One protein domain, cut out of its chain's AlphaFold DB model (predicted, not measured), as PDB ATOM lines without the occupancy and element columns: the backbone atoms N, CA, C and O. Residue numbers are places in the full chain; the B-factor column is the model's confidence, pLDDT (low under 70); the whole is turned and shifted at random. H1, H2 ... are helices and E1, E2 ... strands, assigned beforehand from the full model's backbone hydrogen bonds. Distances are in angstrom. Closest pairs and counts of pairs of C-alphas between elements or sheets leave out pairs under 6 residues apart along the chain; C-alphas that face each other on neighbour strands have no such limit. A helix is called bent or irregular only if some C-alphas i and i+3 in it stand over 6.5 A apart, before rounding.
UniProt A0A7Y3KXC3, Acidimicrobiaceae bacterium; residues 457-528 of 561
ATOM      1  N   THR A 457     298.788 266.418 450.604       68.19
ATOM      2  CA  THR A 457     299.669 267.546 450.259       68.19
ATOM      3  C   THR A 457     299.307 268.217 448.928       68.19
ATOM      4  O   THR A 457     299.108 269.432 448.881       68.19
ATOM      5  N   GLU A 458     299.127 267.441 447.856       69.12
ATOM      6  CA  GLU A 458     298.789 267.952 446.515       69.12
ATOM      7  C   GLU A 458     297.377 268.564 446.468       69.12
ATOM      8  O   GLU A 458     297.128 269.538 445.753       69.12
ATOM      9  N   ARG A 459     296.436 268.036 447.265       68.00
ATOM     10  CA  ARG A 459     295.080 268.601 447.383       68.00
ATOM     11  C   ARG A 459     295.065 269.940 448.113       68.00
ATOM     12  O   ARG A 459     294.314 270.835 447.719       68.00
ATOM     13  N   ILE A 460     295.861 270.060 449.175       73.81
ATOM     14  CA  ILE A 460     295.997 271.294 449.955       73.81
ATOM     15  C   ILE A 460     296.613 272.392 449.084       73.81
ATOM     16  O   ILE A 460     296.076 273.498 449.022       73.81
ATOM     17  N   GLU A 461     297.666 272.069 448.338       71.44
ATOM     18  CA  GLU A 461     298.347 273.004 447.441       71.44
ATOM     19  C   GLU A 461     297.444 273.451 446.273       71.44
ATOM     20  O   GLU A 461     297.344 274.644 445.987       71.44
ATOM     21  N   ALA A 462     296.674 272.531 445.677       64.50
ATOM     22  CA  ALA A 462     295.732 272.854 444.602       64.50
ATOM     23  C   ALA A 462     294.554 273.744 445.047       64.50
ATOM     24  O   ALA A 462     294.015 274.500 444.236       64.50
ATOM     25  N   ARG A 463     294.123 273.650 446.313       72.94
ATOM     26  CA  ARG A 463     292.960 274.390 446.838       72.94
ATOM     27  C   ARG A 463     293.335 275.691 447.547       72.94
ATOM     28  O   ARG A 463     292.561 276.644 447.486       72.94
ATOM     29  N   TYR A 464     294.489 275.724 448.211       76.94
ATOM     30  CA  TYR A 464     294.902 276.809 449.105       76.94
ATOM     31  C   TYR A 464     296.261 277.424 448.745       76.94
ATOM     32  O   TYR A 464     296.761 278.245 449.507       76.94
ATOM     33  N   GLY A 465     296.838 277.094 447.581       71.81
ATOM     34  CA  GLY A 465     298.162 277.554 447.134       71.81
ATOM     35  C   GLY A 465     298.417 279.058 447.262       71.81
ATOM     36  O   GLY A 465     299.517 279.465 447.608       71.81
ATOM     37  N   SER A 466     297.397 279.900 447.080       75.31
ATOM     38  CA  SER A 466     297.530 281.357 447.224       75.31
ATOM     39  C   SER A 466     297.647 281.856 448.673       75.31
ATOM     40  O   SER A 466     297.916 283.034 448.885       75.31
ATOM     41  N   MET A 467     297.379 281.004 449.667       76.31
ATOM     42  CA  MET A 467     297.463 281.307 451.105       76.31
ATOM     43  C   MET A 467     298.668 280.636 451.780       76.31
ATOM     44  O   MET A 467     298.853 280.806 452.986       76.31
ATOM     45  N   LEU A 468     299.455 279.872 451.018       82.88
ATOM     46  CA  LEU A 468     300.595 279.099 451.494       82.88
ATOM     47  C   LEU A 468     301.902 279.858 451.251       82.88
ATOM     48  O   LEU A 468     302.118 280.406 450.172       82.88
ATOM     49  N   VAL A 469     302.783 279.870 452.250       83.88
ATOM     50  CA  VAL A 469     304.140 280.422 452.141       83.88
ATOM     51  C   VAL A 469     305.143 279.386 452.631       83.88
ATOM     52  O   VAL A 469     305.046 278.915 453.765       83.88
ATOM     53  N   GLY A 470     306.110 279.046 451.781       81.81
ATOM     54  CA  GLY A 470     307.191 278.127 452.125       81.81
ATOM     55  C   GLY A 470     308.201 278.781 453.065       81.81
ATOM     56  O   GLY A 470     308.657 279.896 452.807       81.81
ATOM     57  N   VAL A 471     308.548 278.092 454.150       82.38
ATOM     58  CA  VAL A 471     309.537 278.540 455.140       82.38
ATOM     59  C   VAL A 471     310.458 277.396 455.551       82.38
ATOM     60  O   VAL A 471     310.087 276.226 455.480       82.38
ATOM     61  N   GLU A 472     311.663 277.736 456.002       77.25
ATOM     62  CA  GLU A 472     312.591 276.773 456.596       77.25
ATOM     63  C   GLU A 472     312.109 276.354 457.996       77.25
ATOM     64  O   GLU A 472     311.444 277.128 458.696       77.25
ATOM     65  N   ARG A 473     312.389 275.107 458.394       77.56
ATOM     66  CA  ARG A 473     311.802 274.513 459.600       77.56
ATOM     67  C   ARG A 473     312.270 275.242 460.871       77.56
ATOM     68  O   ARG A 473     313.463 275.228 461.167       77.56
ATOM     69  N   PRO A 474     311.359 275.815 461.679       77.12
ATOM     70  CA  PRO A 474     311.738 276.456 462.936       77.12
ATOM     71  C   PRO A 474     312.165 275.423 463.988       77.12
ATOM     72  O   PRO A 474     311.441 274.454 464.217       77.12
ATOM     73  N   GLU A 475     313.258 275.674 464.717       68.56
ATOM     74  CA  GLU A 475     313.750 274.793 465.800       68.56
ATOM     75  C   GLU A 475     312.724 274.576 466.931       68.56
ATOM     76  O   GLU A 475     312.756 273.567 467.627       68.56
ATOM     77  N   SER A 476     311.773 275.503 467.107       66.88
ATOM     78  CA  SER A 476     310.736 275.441 468.146       66.88
ATOM     79  C   SER A 476     309.412 274.804 467.691       66.88
ATOM     80  O   SER A 476     308.415 274.893 468.414       66.88
ATOM     81  N   LEU A 477     309.334 274.251 466.475       71.19
ATOM     82  CA  LEU A 477     308.086 273.721 465.919       71.19
ATOM     83  C   LEU A 477     307.702 272.403 466.615       71.19
ATOM     84  O   LEU A 477     308.463 271.441 466.586       71.19
ATOM     85  N   GLY A 478     306.525 272.356 467.252       66.62
ATOM     86  CA  GLY A 478     306.087 271.200 468.050       66.62
ATOM     87  C   GLY A 478     306.440 271.275 469.543       66.62
ATOM     88  O   GLY A 478     306.128 270.346 470.284       66.62
ATOM     89  N   GLY A 479     307.050 272.376 469.997       72.25
ATOM     90  CA  GLY A 479     307.351 272.629 471.410       72.25
ATOM     91  C   GLY A 479     306.153 273.124 472.240       72.25
ATOM     92  O   GLY A 479     305.003 273.136 471.787       72.25
ATOM     93  N   VAL A 480     306.430 273.565 473.474       67.06
ATOM     94  CA  VAL A 480     305.438 274.106 474.426       67.06
ATOM     95  C   VAL A 480     304.658 275.263 473.786       67.06
ATOM     96  O   VAL A 480     305.255 276.228 473.320       67.06
ATOM     97  N   GLY A 481     303.324 275.159 473.757       74.00
ATOM     98  CA  GLY A 481     302.445 276.126 473.078       74.00
ATOM     99  C   GLY A 481     302.005 275.720 471.664       74.00
ATOM    100  O   GLY A 481     301.385 276.522 470.970       74.00
ATOM    101  N   THR A 482     302.279 274.490 471.214       82.12
ATOM    102  CA  THR A 482     301.778 273.984 469.923       82.12
ATOM    103  C   THR A 482     300.440 273.255 470.088       82.12
ATOM    104  O   THR A 482     300.327 272.328 470.887       82.12
ATOM    105  N   MET A 483     299.428 273.632 469.304       83.19
ATOM    106  CA  MET A 483     298.128 272.965 469.247       83.19
ATOM    107  C   MET A 483     297.970 272.257 467.899       83.19
ATOM    108  O   MET A 483     297.940 272.899 466.847       83.19
ATOM    109  N   ARG A 484     297.874 270.924 467.918       84.69
ATOM    110  CA  ARG A 484     297.722 270.121 466.700       84.69
ATOM    111  C   ARG A 484     296.267 270.141 466.225       84.69
ATOM    112  O   ARG A 484     295.360 269.808 466.983       84.69
ATOM    113  N   MET A 485     296.054 270.537 464.977       83.88
ATOM    114  CA  MET A 485     294.749 270.554 464.322       83.88
ATOM    115  C   MET A 485     294.436 269.172 463.750       83.88
ATOM    116  O   MET A 485     295.318 268.508 463.209       83.88
ATOM    117  N   ALA A 486     293.178 268.746 463.862       79.00
ATOM    118  CA  ALA A 486     292.731 267.466 463.312       79.00
ATOM    119  C   ALA A 486     292.600 267.510 461.781       79.00
ATOM    120  O   ALA A 486     292.915 266.532 461.113       79.00
ATOM    121  N   ASN A 487     292.178 268.656 461.233       82.50
ATOM    122  CA  ASN A 487     291.917 268.847 459.809       82.50
ATOM    123  C   ASN A 487     292.581 270.136 459.299       82.50
ATOM    124  O   ASN A 487     292.579 271.155 459.996       82.50
ATOM    125  N   PHE A 488     293.047 270.136 458.045       83.19
ATOM    126  CA  PHE A 488     293.605 271.338 457.408       83.19
ATOM    127  C   PHE A 488     292.582 272.484 457.309       83.19
ATOM    128  O   PHE A 488     292.922 273.647 457.505       83.19
ATOM    129  N   ASP A 489     291.303 272.169 457.077       81.38
ATOM    130  CA  ASP A 489     290.234 273.174 456.986       81.38
ATOM    131  C   ASP A 489     290.049 273.970 458.295       81.38
ATOM    132  O   ASP A 489     289.629 275.128 458.259       81.38
ATOM    133  N   ASP A 490     290.382 273.390 459.452       85.31
ATOM    134  CA  ASP A 490     290.330 274.108 460.730       85.31
ATOM    135  C   ASP A 490     291.524 275.055 460.889       85.31
ATOM    136  O   ASP A 490     291.352 276.177 461.367       85.31
ATOM    137  N   LEU A 491     292.698 274.672 460.371       86.44
ATOM    138  CA  LEU A 491     293.858 275.563 460.276       86.44
ATOM    139  C   LEU A 491     293.560 276.776 459.375       86.44
ATOM    140  O   LEU A 491     293.912 277.905 459.720       86.44
ATOM    141  N   VAL A 492     292.841 276.574 458.264       85.19
ATOM    142  CA  VAL A 492     292.419 277.659 457.357       85.19
ATOM    143  C   VAL A 492     291.485 278.649 458.051       85.19
ATOM    144  O   VAL A 492     291.643 279.858 457.877       85.19
ATOM    145  N   LYS A 493     290.534 278.177 458.867       85.25
ATOM    146  CA  LYS A 493     289.636 279.068 459.624       85.25
ATOM    147  C   LYS A 493     290.411 279.950 460.598       85.25
ATOM    148  O   LYS A 493     290.109 281.136 460.700       85.25
ATOM    149  N   VAL A 494     291.410 279.386 461.280       84.62
ATOM    150  CA  VAL A 494     292.279 280.141 462.195       84.62
ATOM    151  C   VAL A 494     293.083 281.188 461.422       84.62
ATOM    152  O   VAL A 494     293.066 282.359 461.797       84.62
ATOM    153  N   ALA A 495     293.697 280.800 460.300       85.38
ATOM    154  CA  ALA A 495     294.445 281.708 459.431       85.38
ATOM    155  C   ALA A 495     293.587 282.891 458.948       85.38
ATOM    156  O   ALA A 495     293.991 284.048 459.059       85.38
ATOM    157  N   GLN A 496     292.367 282.612 458.479       85.88
ATOM    158  CA  GLN A 496     291.435 283.629 457.984       85.88
ATOM    159  C   GLN A 496     290.917 284.540 459.096       85.88
ATOM    160  O   GLN A 496     290.861 285.753 458.907       85.88
ATOM    161  N   HIS A 497     290.568 283.976 460.255       86.19
ATOM    162  CA  HIS A 497     290.105 284.755 461.402       86.19
ATOM    163  C   HIS A 497     291.192 285.707 461.919       86.19
ATOM    164  O   HIS A 497     290.893 286.818 462.350       86.19
ATOM    165  N   GLN A 498     292.456 285.289 461.858       82.06
ATOM    166  CA  GLN A 498     293.598 286.080 462.314       82.06
ATOM    167  C   GLN A 498     294.230 286.950 461.215       82.06
ATOM    168  O   GLN A 498     295.158 287.705 461.500       82.06
ATOM    169  N   GLY A 499     293.760 286.849 459.966       81.19
ATOM    170  CA  GLY A 499     294.320 287.577 458.823       81.19
ATOM    171  C   GLY A 499     295.771 287.202 458.496       81.19
ATOM    172  O   GLY A 499     296.530 288.052 458.033       81.19
ATOM    173  N   ARG A 500     296.179 285.956 458.767       84.38
ATOM    174  CA  ARG A 500     297.552 285.463 458.564       84.38
ATOM    175  C   ARG A 500     297.624 284.442 457.432       84.38
ATOM    176  O   ARG A 500     296.647 283.770 457.117       84.38
ATOM    177  N   LEU A 501     298.808 284.331 456.834       85.38
ATOM    178  CA  LEU A 501     299.120 283.292 455.853       85.38
ATOM    179  C   LEU A 501     299.476 281.983 456.565       85.38
ATOM    180  O   LEU A 501     299.948 281.990 457.705       85.38
ATOM    181  N   ILE A 502     299.244 280.866 455.882       89.00
ATOM    182  CA  ILE A 502     299.597 279.534 456.369       89.00
ATOM    183  C   ILE A 502     301.028 279.254 455.920       89.00
ATOM    184  O   ILE A 502     301.337 279.277 454.729       89.00
ATOM    185  N   LEU A 503     301.908 279.003 456.879       88.00
ATOM    186  CA  LEU A 503     303.294 278.650 456.614       88.00
ATOM    187  C   LEU A 503     303.394 277.140 456.414       88.00
ATOM    188  O   LEU A 503     302.669 276.387 457.065       88.00
ATOM    189  N   HIS A 504     304.281 276.689 455.536       88.69
ATOM    190  CA  HIS A 504     304.578 275.267 455.407       88.69
ATOM    191  C   HIS A 504     306.076 275.006 455.284       88.69
ATOM    192  O   HIS A 504     306.808 275.801 454.694       88.69
ATOM    193  N   CYS A 505     306.517 273.880 455.835       83.69
ATOM    194  CA  CYS A 505     307.899 273.415 455.777       83.69
ATOM    195  C   CYS A 505     307.954 271.893 455.620       83.69
ATOM    196  O   CYS A 505     306.975 271.187 455.889       83.69
ATOM    197  N   ASP A 506     309.117 271.388 455.215       80.38
ATOM    198  CA  ASP A 506     309.361 269.950 455.164       80.38
ATOM    199  C   ASP A 506     309.525 269.392 456.592       80.38
ATOM    200  O   ASP A 506     310.349 269.842 457.398       80.38
ATOM    201  N   GLY A 507     308.648 268.447 456.928       68.94
ATOM    202  CA  GLY A 507     308.588 267.723 458.193       68.94
ATOM    203  C   GLY A 507     309.516 266.499 458.203       68.94
ATOM    204  O   GLY A 507     310.165 266.176 457.216       68.94
ATOM    205  N   GLU A 508     309.576 265.769 459.324       64.38
ATOM    206  CA  GLU A 508     310.401 264.540 459.431       64.38
ATOM    207  C   GLU A 508     309.794 263.336 458.688       64.38
ATOM    208  O   GLU A 508     310.494 262.379 458.380       64.38
ATOM    209  N   SER A 509     308.486 263.364 458.415       59.72
ATOM    210  CA  SER A 509     307.730 262.257 457.799       59.72
ATOM    211  C   SER A 509     306.677 262.733 456.786       59.72
ATOM    212  O   SER A 509     305.711 262.028 456.506       59.72
ATOM    213  N   GLY A 510     306.831 263.949 456.255       76.50
ATOM    214  CA  GLY A 510     305.903 264.558 455.296       76.50
ATOM    215  C   GLY A 510     305.972 266.085 455.334       76.50
ATOM    216  O   GLY A 510     307.030 266.626 455.639       76.50
ATOM    217  N   ARG A 511     304.873 266.795 455.046       82.25
ATOM    218  CA  ARG A 511     304.823 268.273 455.129       82.25
ATOM    219  C   ARG A 511     304.058 268.745 456.357       82.25
ATOM    220  O   ARG A 511     302.958 268.267 456.642       82.25
ATOM    221  N   ASP A 512     304.614 269.754 457.014       86.12
ATOM    222  CA  ASP A 512     304.002 270.431 458.151       86.12
ATOM    223  C   ASP A 512     303.447 271.788 457.714       86.12
ATOM    224  O   ASP A 512     304.137 272.584 457.077       86.12
ATOM    225  N   TYR A 513     302.197 272.062 458.082       87.38
ATOM    226  CA  TYR A 513     301.498 273.319 457.831       87.38
ATOM    227  C   TYR A 513     301.147 273.980 459.157       87.38
ATOM    228  O   TYR A 513     300.567 273.339 460.034       87.38
ATOM    229  N   PHE A 514     301.451 275.262 459.325       87.38
ATOM    230  CA  PHE A 514     301.216 275.933 460.594       87.38
ATOM    231  C   PHE A 514     300.890 277.421 460.475       87.38
ATOM    232  O   PHE A 514     301.250 278.108 459.522       87.38
ATOM    233  N   VAL A 515     300.204 277.926 461.499       88.06
ATOM    234  CA  VAL A 515     299.901 279.347 461.699       88.06
ATOM    235  C   VAL A 515     300.406 279.728 463.081       88.06
ATOM    236  O   VAL A 515     300.079 279.073 464.073       88.06
ATOM    237  N   ARG A 516     301.225 280.778 463.157       83.69
ATOM    238  CA  ARG A 516     301.802 281.252 464.420       83.69
ATOM    239  C   ARG A 516     301.066 282.492 464.898       83.69
ATOM    240  O   ARG A 516     300.970 283.462 464.144       83.69
ATOM    241  N   ASP A 517     300.625 282.479 466.150       80.50
ATOM    242  CA  ASP A 517     299.968 283.605 466.807       80.50
ATOM    243  C   ASP A 517     300.561 283.844 468.196       80.50
ATOM    244  O   ASP A 517     300.337 283.072 469.122       80.50
ATOM    245  N   GLN A 518     301.346 284.915 468.329       77.38
ATOM    246  CA  GLN A 518     302.056 285.294 469.556       77.38
ATOM    247  C   GLN A 518     302.841 284.121 470.186       77.38
ATOM    248  O   GLN A 518     303.967 283.846 469.768       77.38
ATOM    249  N   SER A 519     302.249 283.441 471.173       71.69
ATOM    250  CA  SER A 519     302.807 282.308 471.920       71.69
ATOM    251  C   SER A 519     302.225 280.940 471.535       71.69
ATOM    252  O   SER A 519     302.759 279.926 471.985       71.69
ATOM    253  N   LEU A 520     301.173 280.882 470.706       81.81
ATOM    254  CA  LEU A 520     300.537 279.642 470.258       81.81
ATOM    255  C   LEU A 520     300.877 279.334 468.791       81.81
ATOM    256  O   LEU A 520     300.831 280.206 467.922       81.81
ATOM    257  N   THR A 521     301.188 278.073 468.496       86.50
ATOM    258  CA  THR A 521     301.388 277.592 467.118       86.50
ATOM    259  C   THR A 521     300.333 276.548 466.787       86.50
ATOM    260  O   THR A 521     300.288 275.494 467.414       86.50
ATOM    261  N   TYR A 522     299.487 276.821 465.799       87.69
ATOM    262  CA  TYR A 522     298.520 275.851 465.289       87.69
ATOM    263  C   TYR A 522     299.193 275.031 464.195       87.69
ATOM    264  O   TYR A 522     299.646 275.614 463.215       87.69
ATOM    265  N   LEU A 523     299.289 273.713 464.365       87.31
ATOM    266  CA  LEU A 523     300.061 272.822 463.491       87.31
ATOM    267  C   LEU A 523     299.174 271.720 462.908       87.31
ATOM    268  O   LEU A 523     298.431 271.068 463.636       87.31
ATOM    269  N   TYR A 524     299.303 271.463 461.615       86.25
ATOM    270  CA  TYR A 524     298.714 270.332 460.915       86.25
ATOM    271  C   TYR A 524     299.807 269.616 460.118       86.25
ATOM    272  O   TYR A 524     300.430 270.214 459.244       86.25
ATOM    273  N   SER A 525     300.039 268.344 460.427       82.25
ATOM    274  CA  SER A 525     301.073 267.524 459.789       82.25
ATOM    275  C   SER A 525     300.424 266.513 458.858       82.25
ATOM    276  O   SER A 525     299.559 265.749 459.292       82.25
ATOM    277  N   VAL A 526     300.863 266.476 457.602       80.69
ATOM    278  CA  VAL A 526     300.511 265.403 456.668       80.69
ATOM    279  C   VAL A 526     301.630 264.379 456.707       80.69
ATOM    280  O   VAL A 526     302.747 264.680 456.295       80.69
ATOM    281  N   HIS A 527     301.338 263.178 457.200       67.94
ATOM    282  CA  HIS A 527     302.269 262.058 457.122       67.94
ATOM    283  C   HIS A 527     302.170 261.439 455.724       67.94
ATOM    284  O   HIS A 527     301.123 260.907 455.355       67.94
ATOM    285  N   GLU A 528     303.240 261.522 454.936       56.28
ATOM    286  CA  GLU A 528     303.354 260.722 453.718       56.28
ATOM    287  C   GLU A 528     303.809 259.322 454.140       56.28
ATOM    288  O   GLU A 528     304.895 259.153 454.695       56.28
TER     289      GLU A 528
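What this domain is: This is residues 457 to 528 of the 561 residues of a protein of Acidimicrobiaceae bacterium (UniProt A0A7Y3KXC3). One strongly twisted sheet of five strands has two helices, H1 and H2, packed over one face, while the long link from E1 to E2, residues 471 to 481, crosses over the other face from edge to edge. H2 covers the inner strands E4 and E5, with H1 nearly parallel to it. The 72 printed residues hold two named helices and five named strands, in the order H1 E1 E2 H2 E3 E4 E5; the mixed sheet runs E1 E3 E4 E5 E2, and the class is mixed, helices and strands. The whole is compact, with a radius of gyration of the C-alphas of 11.1 A, and rounded, spanning 31 by 29 by 22 A.

How they stand to each other: Start at H1, residues 457 to 467, which is irregular: C-alphas 463 and 466 are 8.3 A apart. Next come edge strand E1, residues 468 to 470, edge strand E2, residues 482 to 484, and H2, residues 488 to 498. Then E3, residues 502 to 506, E4, residues 510 to 517, and E5, residues 520 to 527, form a meander, each strand the antiparallel neighbour of the one before, with hairpins E3 and E4, and E4 and E5. Look for N 503 and O 514 at 2.9 A, and N 513 and O 524 at 2.8 A. E1 is parallel to E3, with N 469 and O 502 at 2.9 A; E2 is parallel to E5, with N 483 and O 521 at 2.8 A. E2, H2 and E3 make a split strand-helix-strand unit, two strands of one sheet joined through a helix, with E4 and E5 between them in the sheet, and its crossover is right-handed. H1 and H2 on the same face make two layers, helices over a sheet. H2 has a height over the sheet of 8.8 A and runs along the strands, at 22 degrees to E4 on the local plane; the closest C-alphas of H2 and E4 are Ala 495 and Val 515, 6.4 A. H1 and H2 are close but not clearly touching, at Ile 460 and Phe 488, whose C-alphas are 7.8 A apart, with a shallow tilt of 11 degrees, the same way. In H2 every O i to N i+4 pair is within hydrogen-bond range; in H1, 5 of 7 are.

Where its parts are: Find C-alpha 457 at (299.669, 267.546, 450.259); from there H1 runs 14.0 A to C-alpha 467. E1 spans 6.7 A and E2 6.5 A. H2 runs 15.5 A from C-alpha 488 at (293.605, 271.338, 457.408). E3 spans 13.7 A, E4 23.0 A and E5 22.0 A, ending at C-alpha 527, (302.269, 262.058, 457.122).

The domain as a whole: The two C-alphas farthest apart are those of Ala 462 and Val 480, 31.4 A. The printed part has no cut, and its one long link joins E1 to E2. Mean pLDDT of the printed part is 78.8; look for values under 70 at 13 residues, among them 457 to 459 and 507 to 509.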